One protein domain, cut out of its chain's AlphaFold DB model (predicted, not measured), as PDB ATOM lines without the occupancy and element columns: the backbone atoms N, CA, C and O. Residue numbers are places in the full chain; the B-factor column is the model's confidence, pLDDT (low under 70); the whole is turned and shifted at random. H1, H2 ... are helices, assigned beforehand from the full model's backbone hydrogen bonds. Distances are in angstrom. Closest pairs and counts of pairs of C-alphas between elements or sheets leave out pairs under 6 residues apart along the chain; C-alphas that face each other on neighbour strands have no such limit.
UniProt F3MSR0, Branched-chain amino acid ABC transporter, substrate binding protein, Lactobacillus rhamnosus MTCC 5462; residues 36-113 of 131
ATOM      1  N   ASN A  36     -42.877  51.399   9.047       63.03
ATOM      2  CA  ASN A  36     -43.015  51.389   7.576       63.03
ATOM      3  C   ASN A  36     -42.855  52.759   6.867       63.03
ATOM      4  O   ASN A  36     -43.447  53.019   5.815       63.03
ATOM      5  N   ARG A  37     -42.074  53.682   7.431       70.12
ATOM      6  CA  ARG A  37     -41.899  55.030   6.866       70.12
ATOM      7  C   ARG A  37     -40.612  55.202   6.061       70.12
ATOM      8  O   ARG A  37     -40.610  56.021   5.146       70.12
ATOM      9  N   SER A  38     -39.562  54.419   6.321       83.81
ATOM     10  CA  SER A  38     -38.292  54.528   5.587       83.81
ATOM     11  C   SER A  38     -38.212  53.575   4.385       83.81
ATOM     12  O   SER A  38     -38.822  52.504   4.368       83.81
ATOM     13  N   SER A  39     -37.433  53.953   3.367       90.00
ATOM     14  CA  SER A  39     -37.116  53.084   2.224       90.00
ATOM     15  C   SER A  39     -36.352  51.827   2.649       90.00
ATOM     16  O   SER A  39     -36.606  50.755   2.108       90.00
ATOM     17  N   LEU A  40     -35.484  51.937   3.661       91.25
ATOM     18  CA  LEU A  40     -34.752  50.814   4.250       91.25
ATOM     19  C   LEU A  40     -35.710  49.731   4.772       91.25
ATOM     20  O   LEU A  40     -35.582  48.566   4.397       91.25
ATOM     21  N   VAL A  41     -36.713  50.119   5.569       91.88
ATOM     22  CA  VAL A  41     -37.707  49.183   6.120       91.88
ATOM     23  C   VAL A  41     -38.565  48.579   5.011       91.88
ATOM     24  O   VAL A  41     -38.754  47.365   4.982       91.88
ATOM     25  N   LYS A  42     -39.036  49.394   4.057       91.75
ATOM     26  CA  LYS A  42     -39.829  48.910   2.912       91.75
ATOM     27  C   LYS A  42     -39.073  47.866   2.090       91.75
ATOM     28  O   LYS A  42     -39.633  46.817   1.778       91.75
ATOM     29  N   ASN A  43     -37.802  48.126   1.789       94.31
ATOM     30  CA  ASN A  43     -36.954  47.208   1.030       94.31
ATOM     31  C   ASN A  43     -36.696  45.911   1.799       94.31
ATOM     32  O   ASN A  43     -36.804  44.832   1.221       94.31
ATOM     33  N   PHE A  44     -36.405  45.999   3.098       95.06
ATOM     34  CA  PHE A  44     -36.244  44.821   3.947       95.06
ATOM     35  C   PHE A  44     -37.508  43.954   3.962       95.06
ATOM     36  O   PHE A  44     -37.425  42.762   3.675       95.06
ATOM     37  N   LEU A  45     -38.679  44.545   4.216       92.94
ATOM     38  CA  LEU A  45     -39.950  43.815   4.252       92.94
ATOM     39  C   LEU A  45     -40.280  43.165   2.902       92.94
ATOM     40  O   LEU A  45     -40.678  42.000   2.869       92.94
ATOM     41  N   ALA A  46     -40.074  43.880   1.792       93.88
ATOM     42  CA  ALA A  46     -40.300  43.350   0.449       93.88
ATOM     43  C   ALA A  46     -39.352  42.184   0.122       93.88
ATOM     44  O   ALA A  46     -39.801  41.131  -0.334       93.88
ATOM     45  N   ASN A  47     -38.055  42.337   0.404       96.31
ATOM     46  CA  ASN A  47     -37.055  41.297   0.164       96.31
ATOM     47  C   ASN A  47     -37.291  40.070   1.046       96.31
ATOM     48  O   ASN A  47     -37.240  38.943   0.553       96.31
ATOM     49  N   TYR A  48     -37.615  40.274   2.325       95.50
ATOM     50  CA  TYR A  48     -37.932  39.184   3.243       95.50
ATOM     51  C   TYR A  48     -39.174  38.417   2.775       95.50
ATOM     52  O   TYR A  48     -39.149  37.190   2.687       95.50
ATOM     53  N   LYS A  49     -40.246  39.130   2.398       94.00
ATOM     54  CA  LYS A  49     -41.474  38.510   1.888       94.00
ATOM     55  C   LYS A  49     -41.224  37.731   0.601       94.00
ATOM     56  O   LYS A  49     -41.738  36.623   0.471       94.00
ATOM     57  N   LYS A  50     -40.419  38.269  -0.317       97.69
ATOM     58  CA  LYS A  50     -40.026  37.587  -1.557       97.69
ATOM     59  C   LYS A  50     -39.235  36.304  -1.282       97.69
ATOM     60  O   LYS A  50     -39.489  35.300  -1.934       97.69
ATOM     61  N   GLN A  51     -38.305  36.336  -0.330       97.50
ATOM     62  CA  GLN A  51     -37.425  35.204  -0.032       97.50
ATOM     63  C   GLN A  51     -38.124  34.091   0.760       97.50
ATOM     64  O   GLN A  51     -37.902  32.915   0.494       97.50
ATOM     65  N   TYR A  52     -38.950  34.454   1.744       95.12
ATOM     66  CA  TYR A  52     -39.487  33.508   2.730       95.12
ATOM     67  C   TYR A  52     -41.000  33.299   2.633       95.12
ATOM     68  O   TYR A  52     -41.568  32.537   3.411       95.12
ATOM     69  N   ASN A  53     -41.679  34.003   1.722       94.12
ATOM     70  CA  ASN A  53     -43.137  34.016   1.585       94.12
ATOM     71  C   ASN A  53     -43.897  34.381   2.884       94.12
ATOM     72  O   ASN A  53     -45.107  34.185   3.006       94.12
ATOM     73  N   ALA A  54     -43.220  35.000   3.851       88.31
ATOM     74  CA  ALA A  54     -43.744  35.367   5.164       88.31
ATOM     75  C   ALA A  54     -43.417  36.827   5.502       88.31
ATOM     76  O   ALA A  54     -42.515  37.420   4.915       88.31
ATOM     77  N   ASN A  55     -44.158  37.418   6.439       86.38
ATOM     78  CA  ASN A  55     -43.785  38.722   6.989       86.38
ATOM     79  C   ASN A  55     -42.579  38.546   7.920       86.38
ATOM     80  O   ASN A  55     -42.473  37.522   8.596       86.38
ATOM     81  N   ALA A  56     -41.685  39.533   7.957       88.25
ATOM     82  CA  ALA A  56     -40.520  39.487   8.830       88.25
ATOM     83  C   ALA A  56     -40.943  39.629  10.305       88.25
ATOM     84  O   ALA A  56     -41.567  40.639  10.643       88.25
ATOM     85  N   PRO A  57     -40.618  38.661  11.182       88.38
ATOM     86  CA  PRO A  57     -40.806  38.825  12.618       88.38
ATOM     87  C   PRO A  57     -39.737  39.758  13.203       88.38
ATOM     88  O   PRO A  57     -38.686  39.994  12.595       88.38
ATOM     89  N   THR A  58     -39.986  40.252  14.417       91.81
ATOM     90  CA  THR A  58     -39.117  41.225  15.101       91.81
ATOM     91  C   THR A  58     -37.661  40.751  15.217       91.81
ATOM     92  O   THR A  58     -36.729  41.488  14.896       91.81
ATOM     93  N   PHE A  59     -37.449  39.468  15.529       93.12
ATOM     94  CA  PHE A  59     -36.111  38.887  15.672       93.12
ATOM     95  C   PHE A  59     -35.341  38.800  14.349       93.12
ATOM     96  O   PHE A  59     -34.123  38.960  14.339       93.12
ATOM     97  N   SER A  60     -36.026  38.617  13.216       93.94
ATOM     98  CA  SER A  60     -35.379  38.670  11.901       93.94
ATOM     99  C   SER A  60     -34.930  40.086  11.549       93.94
ATOM    100  O   SER A  60     -33.877  40.255  10.940       93.94
ATOM    101  N   ALA A  61     -35.696  41.103  11.951       93.81
ATOM    102  CA  ALA A  61     -35.318  42.501  11.770       93.81
ATOM    103  C   ALA A  61     -34.103  42.875  12.646       93.81
ATOM    104  O   ALA A  61     -33.161  43.497  12.158       93.81
ATOM    105  N   LEU A  62     -34.065  42.418  13.905       95.56
ATOM    106  CA  LEU A  62     -32.897  42.577  14.784       95.56
ATOM    107  C   LEU A  62     -31.648  41.877  14.239       95.56
ATOM    108  O   LEU A  62     -30.559  42.455  14.252       95.56
ATOM    109  N   ALA A  63     -31.794  40.641  13.757       97.19
ATOM    110  CA  ALA A  63     -30.691  39.890  13.167       97.19
ATOM    111  C   ALA A  63     -30.152  40.586  11.910       97.19
ATOM    112  O   ALA A  63     -28.937  40.682  11.739       97.19
ATOM    113  N   TYR A  64     -31.043  41.126  11.073       97.00
ATOM    114  CA  TYR A  64     -30.664  41.921   9.910       97.00
ATOM    115  C   TYR A  64     -29.800  43.116  10.321       97.00
ATOM    116  O   TYR A  64     -28.670  43.234   9.854       97.00
ATOM    117  N   ASP A  65     -30.266  43.942  11.261       97.19
ATOM    118  CA  ASP A  65     -29.487  45.088  11.747       97.19
ATOM    119  C   ASP A  65     -28.154  44.667  12.378       97.19
ATOM    120  O   ASP A  65     -27.141  45.323  12.154       97.19
ATOM    121  N   SER A  66     -28.120  43.545  13.099       98.19
ATOM    122  CA  SER A  66     -26.898  43.032  13.735       98.19
ATOM    123  C   SER A  66     -25.808  42.686  12.715       98.19
ATOM    124  O   SER A  66     -24.632  42.966  12.944       98.19
ATOM    125  N   VAL A  67     -26.178  42.137  11.554       98.31
ATOM    126  CA  VAL A  67     -25.221  41.886  10.460       98.31
ATOM    127  C   VAL A  67     -24.653  43.201   9.921       98.31
ATOM    128  O   VAL A  67     -23.451  43.294   9.675       98.31
ATOM    129  N   TYR A  68     -25.481  44.240   9.787       97.94
ATOM    130  CA  TYR A  68     -25.015  45.560   9.352       97.94
ATOM    131  C   TYR A  68     -24.163  46.272  10.409       97.94
ATOM    132  O   TYR A  68     -23.218  46.965  10.038       97.94
ATOM    133  N   MET A  69     -24.411  46.043  11.701       98.44
ATOM    134  CA  MET A  69     -23.522  46.512  12.772       98.44
ATOM    135  C   MET A  69     -22.124  45.897  12.640       98.44
ATOM    136  O   MET A  69     -21.126  46.610  12.711       98.44
ATOM    137  N   ILE A  70     -22.042  44.584  12.399       98.50
ATOM    138  CA  ILE A  70     -20.762  43.896  12.171       98.50
ATOM    139  C   ILE A  70     -20.087  44.437  10.909       98.50
ATOM    140  O   ILE A  70     -18.897  44.745  10.940       98.50
ATOM    141  N   LYS A  71     -20.842  44.607   9.817       98.44
ATOM    142  CA  LYS A  71     -20.336  45.196   8.571       98.44
ATOM    143  C   LYS A  71     -19.710  46.575   8.820       98.44
ATOM    144  O   LYS A  71     -18.562  46.781   8.440       98.44
ATOM    145  N   GLN A  72     -20.429  47.479   9.485       98.38
ATOM    146  CA  GLN A  72     -19.933  48.819   9.814       98.38
ATOM    147  C   GLN A  72     -18.654  48.746  10.658       98.38
ATOM    148  O   GLN A  72     -17.678  49.426  10.359       98.38
ATOM    149  N   ALA A  73     -18.618  47.877  11.675       98.56
ATOM    150  CA  ALA A  73     -17.439  47.696  12.518       98.56
ATOM    151  C   ALA A  73     -16.205  47.233  11.720       98.56
ATOM    152  O   ALA A  73     -15.100  47.725  11.963       98.56
ATOM    153  N   ILE A  74     -16.396  46.322  10.757       98.75
ATOM    154  CA  ILE A  74     -15.340  45.858   9.845       98.75
ATOM    155  C   ILE A  74     -14.860  47.001   8.946       98.75
ATOM    156  O   ILE A  74     -13.651  47.191   8.806       98.75
ATOM    157  N   GLU A  75     -15.777  47.773   8.359       98.19
ATOM    158  CA  GLU A  75     -15.448  48.921   7.501       98.19
ATOM    159  C   GLU A  75     -14.673  50.001   8.280       98.19
ATOM    160  O   GLU A  75     -13.650  50.496   7.799       98.19
ATOM    161  N   ASP A  76     -15.083  50.294   9.517       97.94
ATOM    162  CA  ASP A  76     -14.453  51.299  10.380       97.94
ATOM    163  C   ASP A  76     -13.065  50.880  10.873       97.94
ATOM    164  O   ASP A  76     -12.153  51.707  10.952       97.94
ATOM    165  N   GLN A  77     -12.891  49.609  11.255       98.44
ATOM    166  CA  GLN A  77     -11.597  49.109  11.731       98.44
ATOM    167  C   GLN A  77     -10.681  48.624  10.607       98.44
ATOM    168  O   GLN A  77      -9.500  48.394  10.859       98.44
ATOM    169  N   LYS A  78     -11.198  48.476   9.381       98.19
ATOM    170  CA  LYS A  78     -10.481  47.903   8.231       98.19
ATOM    171  C   LYS A  78      -9.906  46.513   8.526       98.19
ATOM    172  O   LYS A  78      -8.842  46.155   8.025       98.19
ATOM    173  N   SER A  79     -10.602  45.742   9.358       98.12
ATOM    174  CA  SER A  79     -10.221  44.384   9.739       98.12
ATOM    175  C   SER A  79     -11.449  43.569  10.132       98.12
ATOM    176  O   SER A  79     -12.402  44.100  10.700       98.12
ATOM    177  N   ALA A  80     -11.398  42.270   9.843       97.94
ATOM    178  CA  ALA A  80     -12.426  41.297  10.201       97.94
ATOM    179  C   ALA A  80     -12.019  40.388  11.378       97.94
ATOM    180  O   ALA A  80     -12.698  39.399  11.651       97.94
ATOM    181  N   ASP A  81     -10.920  40.693  12.075       98.38
ATOM    182  CA  ASP A  81     -10.575  39.989  13.311       98.38
ATOM    183  C   ASP A  81     -11.515  40.377  14.467       98.38
ATOM    184  O   ASP A  81     -12.071  41.479  14.514       98.38
ATOM    185  N   SER A  82     -11.695  39.460  15.416       98.31
ATOM    186  CA  SER A  82     -12.675  39.604  16.496       98.31
ATOM    187  C   SER A  82     -12.414  40.806  17.408       98.31
ATOM    188  O   SER A  82     -13.368  41.461  17.833       98.31
ATOM    189  N   ALA A  83     -11.148  41.128  17.692       98.50
ATOM    190  CA  ALA A  83     -10.787  42.243  18.563       98.50
ATOM    191  C   ALA A  83     -11.078  43.590  17.886       98.50
ATOM    192  O   ALA A  83     -11.632  44.500  18.512       98.50
ATOM    193  N   SER A  84     -10.774  43.698  16.592       98.56
ATOM    194  CA  SER A  84     -11.138  44.853  15.775       98.56
ATOM    195  C   SER A  84     -12.655  45.013  15.689       98.56
ATOM    196  O   SER A  84     -13.174  46.085  15.997       98.56
ATOM    197  N   ILE A  85     -13.401  43.952  15.378       98.69
ATOM    198  CA  ILE A  85     -14.869  44.021  15.308       98.69
ATOM    199  C   ILE A  85     -15.459  44.491  16.642       98.69
ATOM    200  O   ILE A  85     -16.270  45.416  16.648       98.69
ATOM    201  N   ALA A  86     -15.019  43.938  17.776       98.50
ATOM    202  CA  ALA A  86     -15.492  44.364  19.096       98.50
ATOM    203  C   ALA A  86     -15.244  45.864  19.348       98.50
ATOM    204  O   ALA A  86     -16.138  46.581  19.804       98.50
ATOM    205  N   LYS A  87     -14.059  46.366  18.980       98.44
ATOM    206  CA  LYS A  87     -13.712  47.792  19.074       98.44
ATOM    207  C   LYS A  87     -14.571  48.671  18.161       98.44
ATOM    208  O   LYS A  87     -14.891  49.794  18.546       98.44
ATOM    209  N   GLY A  88     -14.912  48.196  16.964       98.44
ATOM    210  CA  GLY A  88     -15.799  48.897  16.035       98.44
ATOM    211  C   GLY A  88     -17.238  48.953  16.548       98.44
ATOM    212  O   GLY A  88     -17.825  50.031  16.601       98.44
ATOM    213  N   LEU A  89     -17.773  47.826  17.025       98.69
ATOM    214  CA  LEU A  89     -19.126  47.733  17.585       98.69
ATOM    215  C   LEU A  89     -19.334  48.710  18.750       98.69
ATOM    216  O   LEU A  89     -20.326  49.434  18.771       98.69
ATOM    217  N   ALA A  90     -18.369  48.805  19.671       98.38
ATOM    218  CA  ALA A  90     -18.429  49.727  20.811       98.38
ATOM    219  C   ALA A  90     -18.475  51.219  20.414       98.38
ATOM    220  O   ALA A  90     -18.797  52.076  21.236       98.38
ATOM    221  N   LYS A  91     -18.144  51.552  19.158       98.00
ATOM    222  CA  LYS A  91     -18.120  52.924  18.631       98.00
ATOM    223  C   LYS A  91     -19.334  53.277  17.779       98.00
ATOM    224  O   LYS A  91     -19.429  54.418  17.334       98.00
ATOM    225  N   ILE A  92     -20.258  52.342  17.556       98.31
ATOM    226  CA  ILE A  92     -21.441  52.584  16.730       98.31
ATOM    227  C   ILE A  92     -22.303  53.685  17.356       98.31
ATOM    228  O   ILE A  92     -22.804  53.547  18.475       98.31
ATOM    229  N   LYS A  93     -22.512  54.767  16.600       97.44
ATOM    230  CA  LYS A  93     -23.399  55.884  16.937       97.44
ATOM    231  C   LYS A  93     -24.338  56.163  15.773       97.44
ATOM    232  O   LYS A  93     -23.893  56.253  14.633       97.44
ATOM    233  N   ASN A  94     -25.618  56.354  16.078       95.56
ATOM    234  CA  ASN A  94     -26.652  56.764  15.129       95.56
ATOM    235  C   ASN A  94     -26.728  55.908  13.848       95.56
ATOM    236  O   ASN A  94     -27.048  56.426  12.778       95.56
ATOM    237  N   MET A  95     -26.453  54.603  13.937       95.56
ATOM    238  CA  MET A  95     -26.512  53.718  12.772       95.56
ATOM    239  C   MET A  95     -27.976  53.490  12.371       95.56
ATOM    240  O   MET A  95     -28.744  52.980  13.194       95.56
ATOM    241  N   PRO A  96     -28.391  53.833  11.140       93.19
ATOM    242  CA  PRO A  96     -29.742  53.555  10.679       93.19
ATOM    243  C   PRO A  96     -29.940  52.046  10.497       93.19
ATOM    244  O   PRO A  96     -29.135  51.379   9.850       93.19
ATOM    245  N   GLY A  97     -31.035  51.524  11.041       93.25
ATOM    246  CA  GLY A  97     -31.441  50.127  10.915       93.25
ATOM    247  C   GLY A  97     -32.929  49.989  10.601       93.25
ATOM    248  O   GLY A  97     -33.701  50.951  10.686       93.25
ATOM    249  N   VAL A  98     -33.352  48.783  10.233       94.12
ATOM    250  CA  VAL A  98     -34.771  48.463  10.006       94.12
ATOM    251  C   VAL A  98     -35.566  48.487  11.312       94.12
ATOM    252  O   VAL A  98     -36.757  48.776  11.297       94.12
ATOM    253  N   THR A  99     -34.905  48.265  12.446       93.56
ATOM    254  CA  THR A  99     -35.483  48.382  13.797       93.56
ATOM    255  C   THR A  99     -35.232  49.757  14.426       93.56
ATOM    256  O   THR A  99     -35.248  49.926  15.642       93.56
ATOM    257  N   GLY A 100     -35.003  50.767  13.583       90.94
ATOM    258  CA  GLY A 100     -34.697  52.131  13.995       90.94
ATOM    259  C   GLY A 100     -33.201  52.390  14.157       90.94
ATOM    260  O   GLY A 100     -32.349  51.528  13.928       90.94
ATOM    261  N   THR A 101     -32.882  53.627  14.519       92.44
ATOM    262  CA  THR A 101     -31.502  54.066  14.725       92.44
ATOM    263  C   THR A 101     -30.914  53.422  15.979       92.44
ATOM    264  O   THR A 101     -31.575  53.376  17.012       92.44
ATOM    265  N   THR A 102     -29.677  52.932  15.883       95.00
ATOM    266  CA  THR A 102     -28.954  52.275  16.981       95.00
ATOM    267  C   THR A 102     -27.732  53.087  17.397       95.00
ATOM    268  O   THR A 102     -26.893  53.440  16.563       95.00
ATOM    269  N   THR A 103     -27.606  53.324  18.699       97.12
ATOM    270  CA  THR A 103     -26.403  53.860  19.343       97.12
ATOM    271  C   THR A 103     -25.958  52.888  20.426       97.12
ATOM    272  O   THR A 103     -26.779  52.442  21.218       97.12
ATOM    273  N   ILE A 104     -24.671  52.543  20.458       98.19
ATOM    274  CA  ILE A 104     -24.104  51.680  21.499       98.19
ATOM    275  C   ILE A 104     -23.600  52.544  22.653       98.19
ATOM    276  O   ILE A 104     -22.832  53.493  22.441       98.19
ATOM    277  N   ASP A 105     -24.065  52.257  23.866       97.50
ATOM    278  CA  ASP A 105     -23.650  52.944  25.088       97.50
ATOM    279  C   ASP A 105     -22.289  52.432  25.611       97.50
ATOM    280  O   ASP A 105     -21.667  51.519  25.065       97.50
ATOM    281  N   SER A 106     -21.808  53.032  26.703       97.06
ATOM    282  CA  SER A 106     -20.529  52.657  27.333       97.06
ATOM    283  C   SER A 106     -20.501  51.249  27.947       97.06
ATOM    284  O   SER A 106     -19.425  50.740  28.251       97.06
ATOM    285  N   LYS A 107     -21.664  50.620  28.133       97.94
ATOM    286  CA  LYS A 107     -21.841  49.264  28.668       97.94
ATOM    287  C   LYS A 107     -22.145  48.243  27.567       97.94
ATOM    288  O   LYS A 107     -22.466  47.101  27.880       97.94
ATOM    289  N   HIS A 108     -22.019  48.643  26.301       97.19
ATOM    290  CA  HIS A 108     -22.341  47.849  25.117       97.19
ATOM    291  C   HIS A 108     -23.835  47.526  24.953       97.19
ATOM    292  O   HIS A 108     -24.187  46.563  24.271       97.19
ATOM    293  N   ASN A 109     -24.721  48.342  25.525       97.38
ATOM    294  CA  ASN A 109     -26.154  48.234  25.280       97.38
ATOM    295  C   ASN A 109     -26.549  49.039  24.036       97.38
ATOM    296  O   ASN A 109     -26.101  50.178  23.873       97.38
ATOM    297  N   PRO A 110     -27.417  48.490  23.177       95.06
ATOM    298  CA  PRO A 110     -28.036  49.249  22.105       95.06
ATOM    299  C   PRO A 110     -29.196  50.103  22.632       95.06
ATOM    300  O   PRO A 110     -30.210  49.586  23.096       95.06
ATOM    301  N   GLU A 111     -29.076  51.417  22.489       94.44
ATOM    302  CA  GLU A 111     -30.175  52.367  22.658       94.44
ATOM    303  C   GLU A 111     -31.015  52.390  21.376       94.44
ATOM    304  O   GLU A 111     -30.517  52.756  20.303       94.44
ATOM    305  N   LYS A 112     -32.274  51.944  21.476       88.00
ATOM    306  CA  LYS A 112     -33.197  51.761  20.346       88.00
ATOM    307  C   LYS A 112     -34.646  52.021  20.763       88.00
ATOM    308  O   LYS A 112     -34.983  51.827  21.931       88.00
ATOM    309  N   PRO A 113     -35.521  52.421  19.824       88.19
ATOM    310  CA  PRO A 113     -36.941  52.569  20.112       88.19
ATOM    311  C   PRO A 113     -37.600  51.213  20.406       88.19
ATOM    312  O   PRO A 113     -37.297  50.209  19.762       88.19
TER     313      PRO A 113
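Overview. This is residues 36 to 113 of the 131 residues of the protein "Branched-chain amino acid ABC transporter, substrate binding protein" of Lactobacillus rhamnosus MTCC 5462 (UniProt F3MSR0). What is the main picture? Long helix H2 makes the long axis, with H1 set near its first end, short H3 packed across its last part, and residues 90 to 113, with no named element, folding back along it. What is its make-up? The printed part has 78 residues with helices H1, H2, H3 in that order and no named strand: all helix. It is only just compact, close to loose (radius of gyration of the C-alphas 13.5 A), and only just elongated, spanning 37 by 25 by 19 A.

Arrangement. What touches the longest helix? H2, residues 58 to 77, touches H3, residues 82 to 89, with residues 69 to 77 alone; the closest C-alphas, of Ala 73 and Gly 88, are 4.1 A apart. Their lines stand only just about perpendicular, at 73 degrees. Where is H1? H1, residues 39 to 52, is near H2, with 6 pairs of C-alphas within 10 A, and apart from H3. Are the helix backbones complete? In H1, H2 and H3 every O i to N i+4 pair is within hydrogen-bond range.

Along the chain. How long are they? H2 measures 28.8 A from first to last C-alpha, H1 19.7 A and H3 10.4 A. Where are the anchors? C-alpha 39 is at (-37.116, 53.084, 2.224), C-alpha 89 at (-19.126, 47.733, 17.585).

Size, cuts and confidence. Is there a cut? The printed part has no cut, and both helix links are tight. Where is confidence low? Residue 36 is under 70.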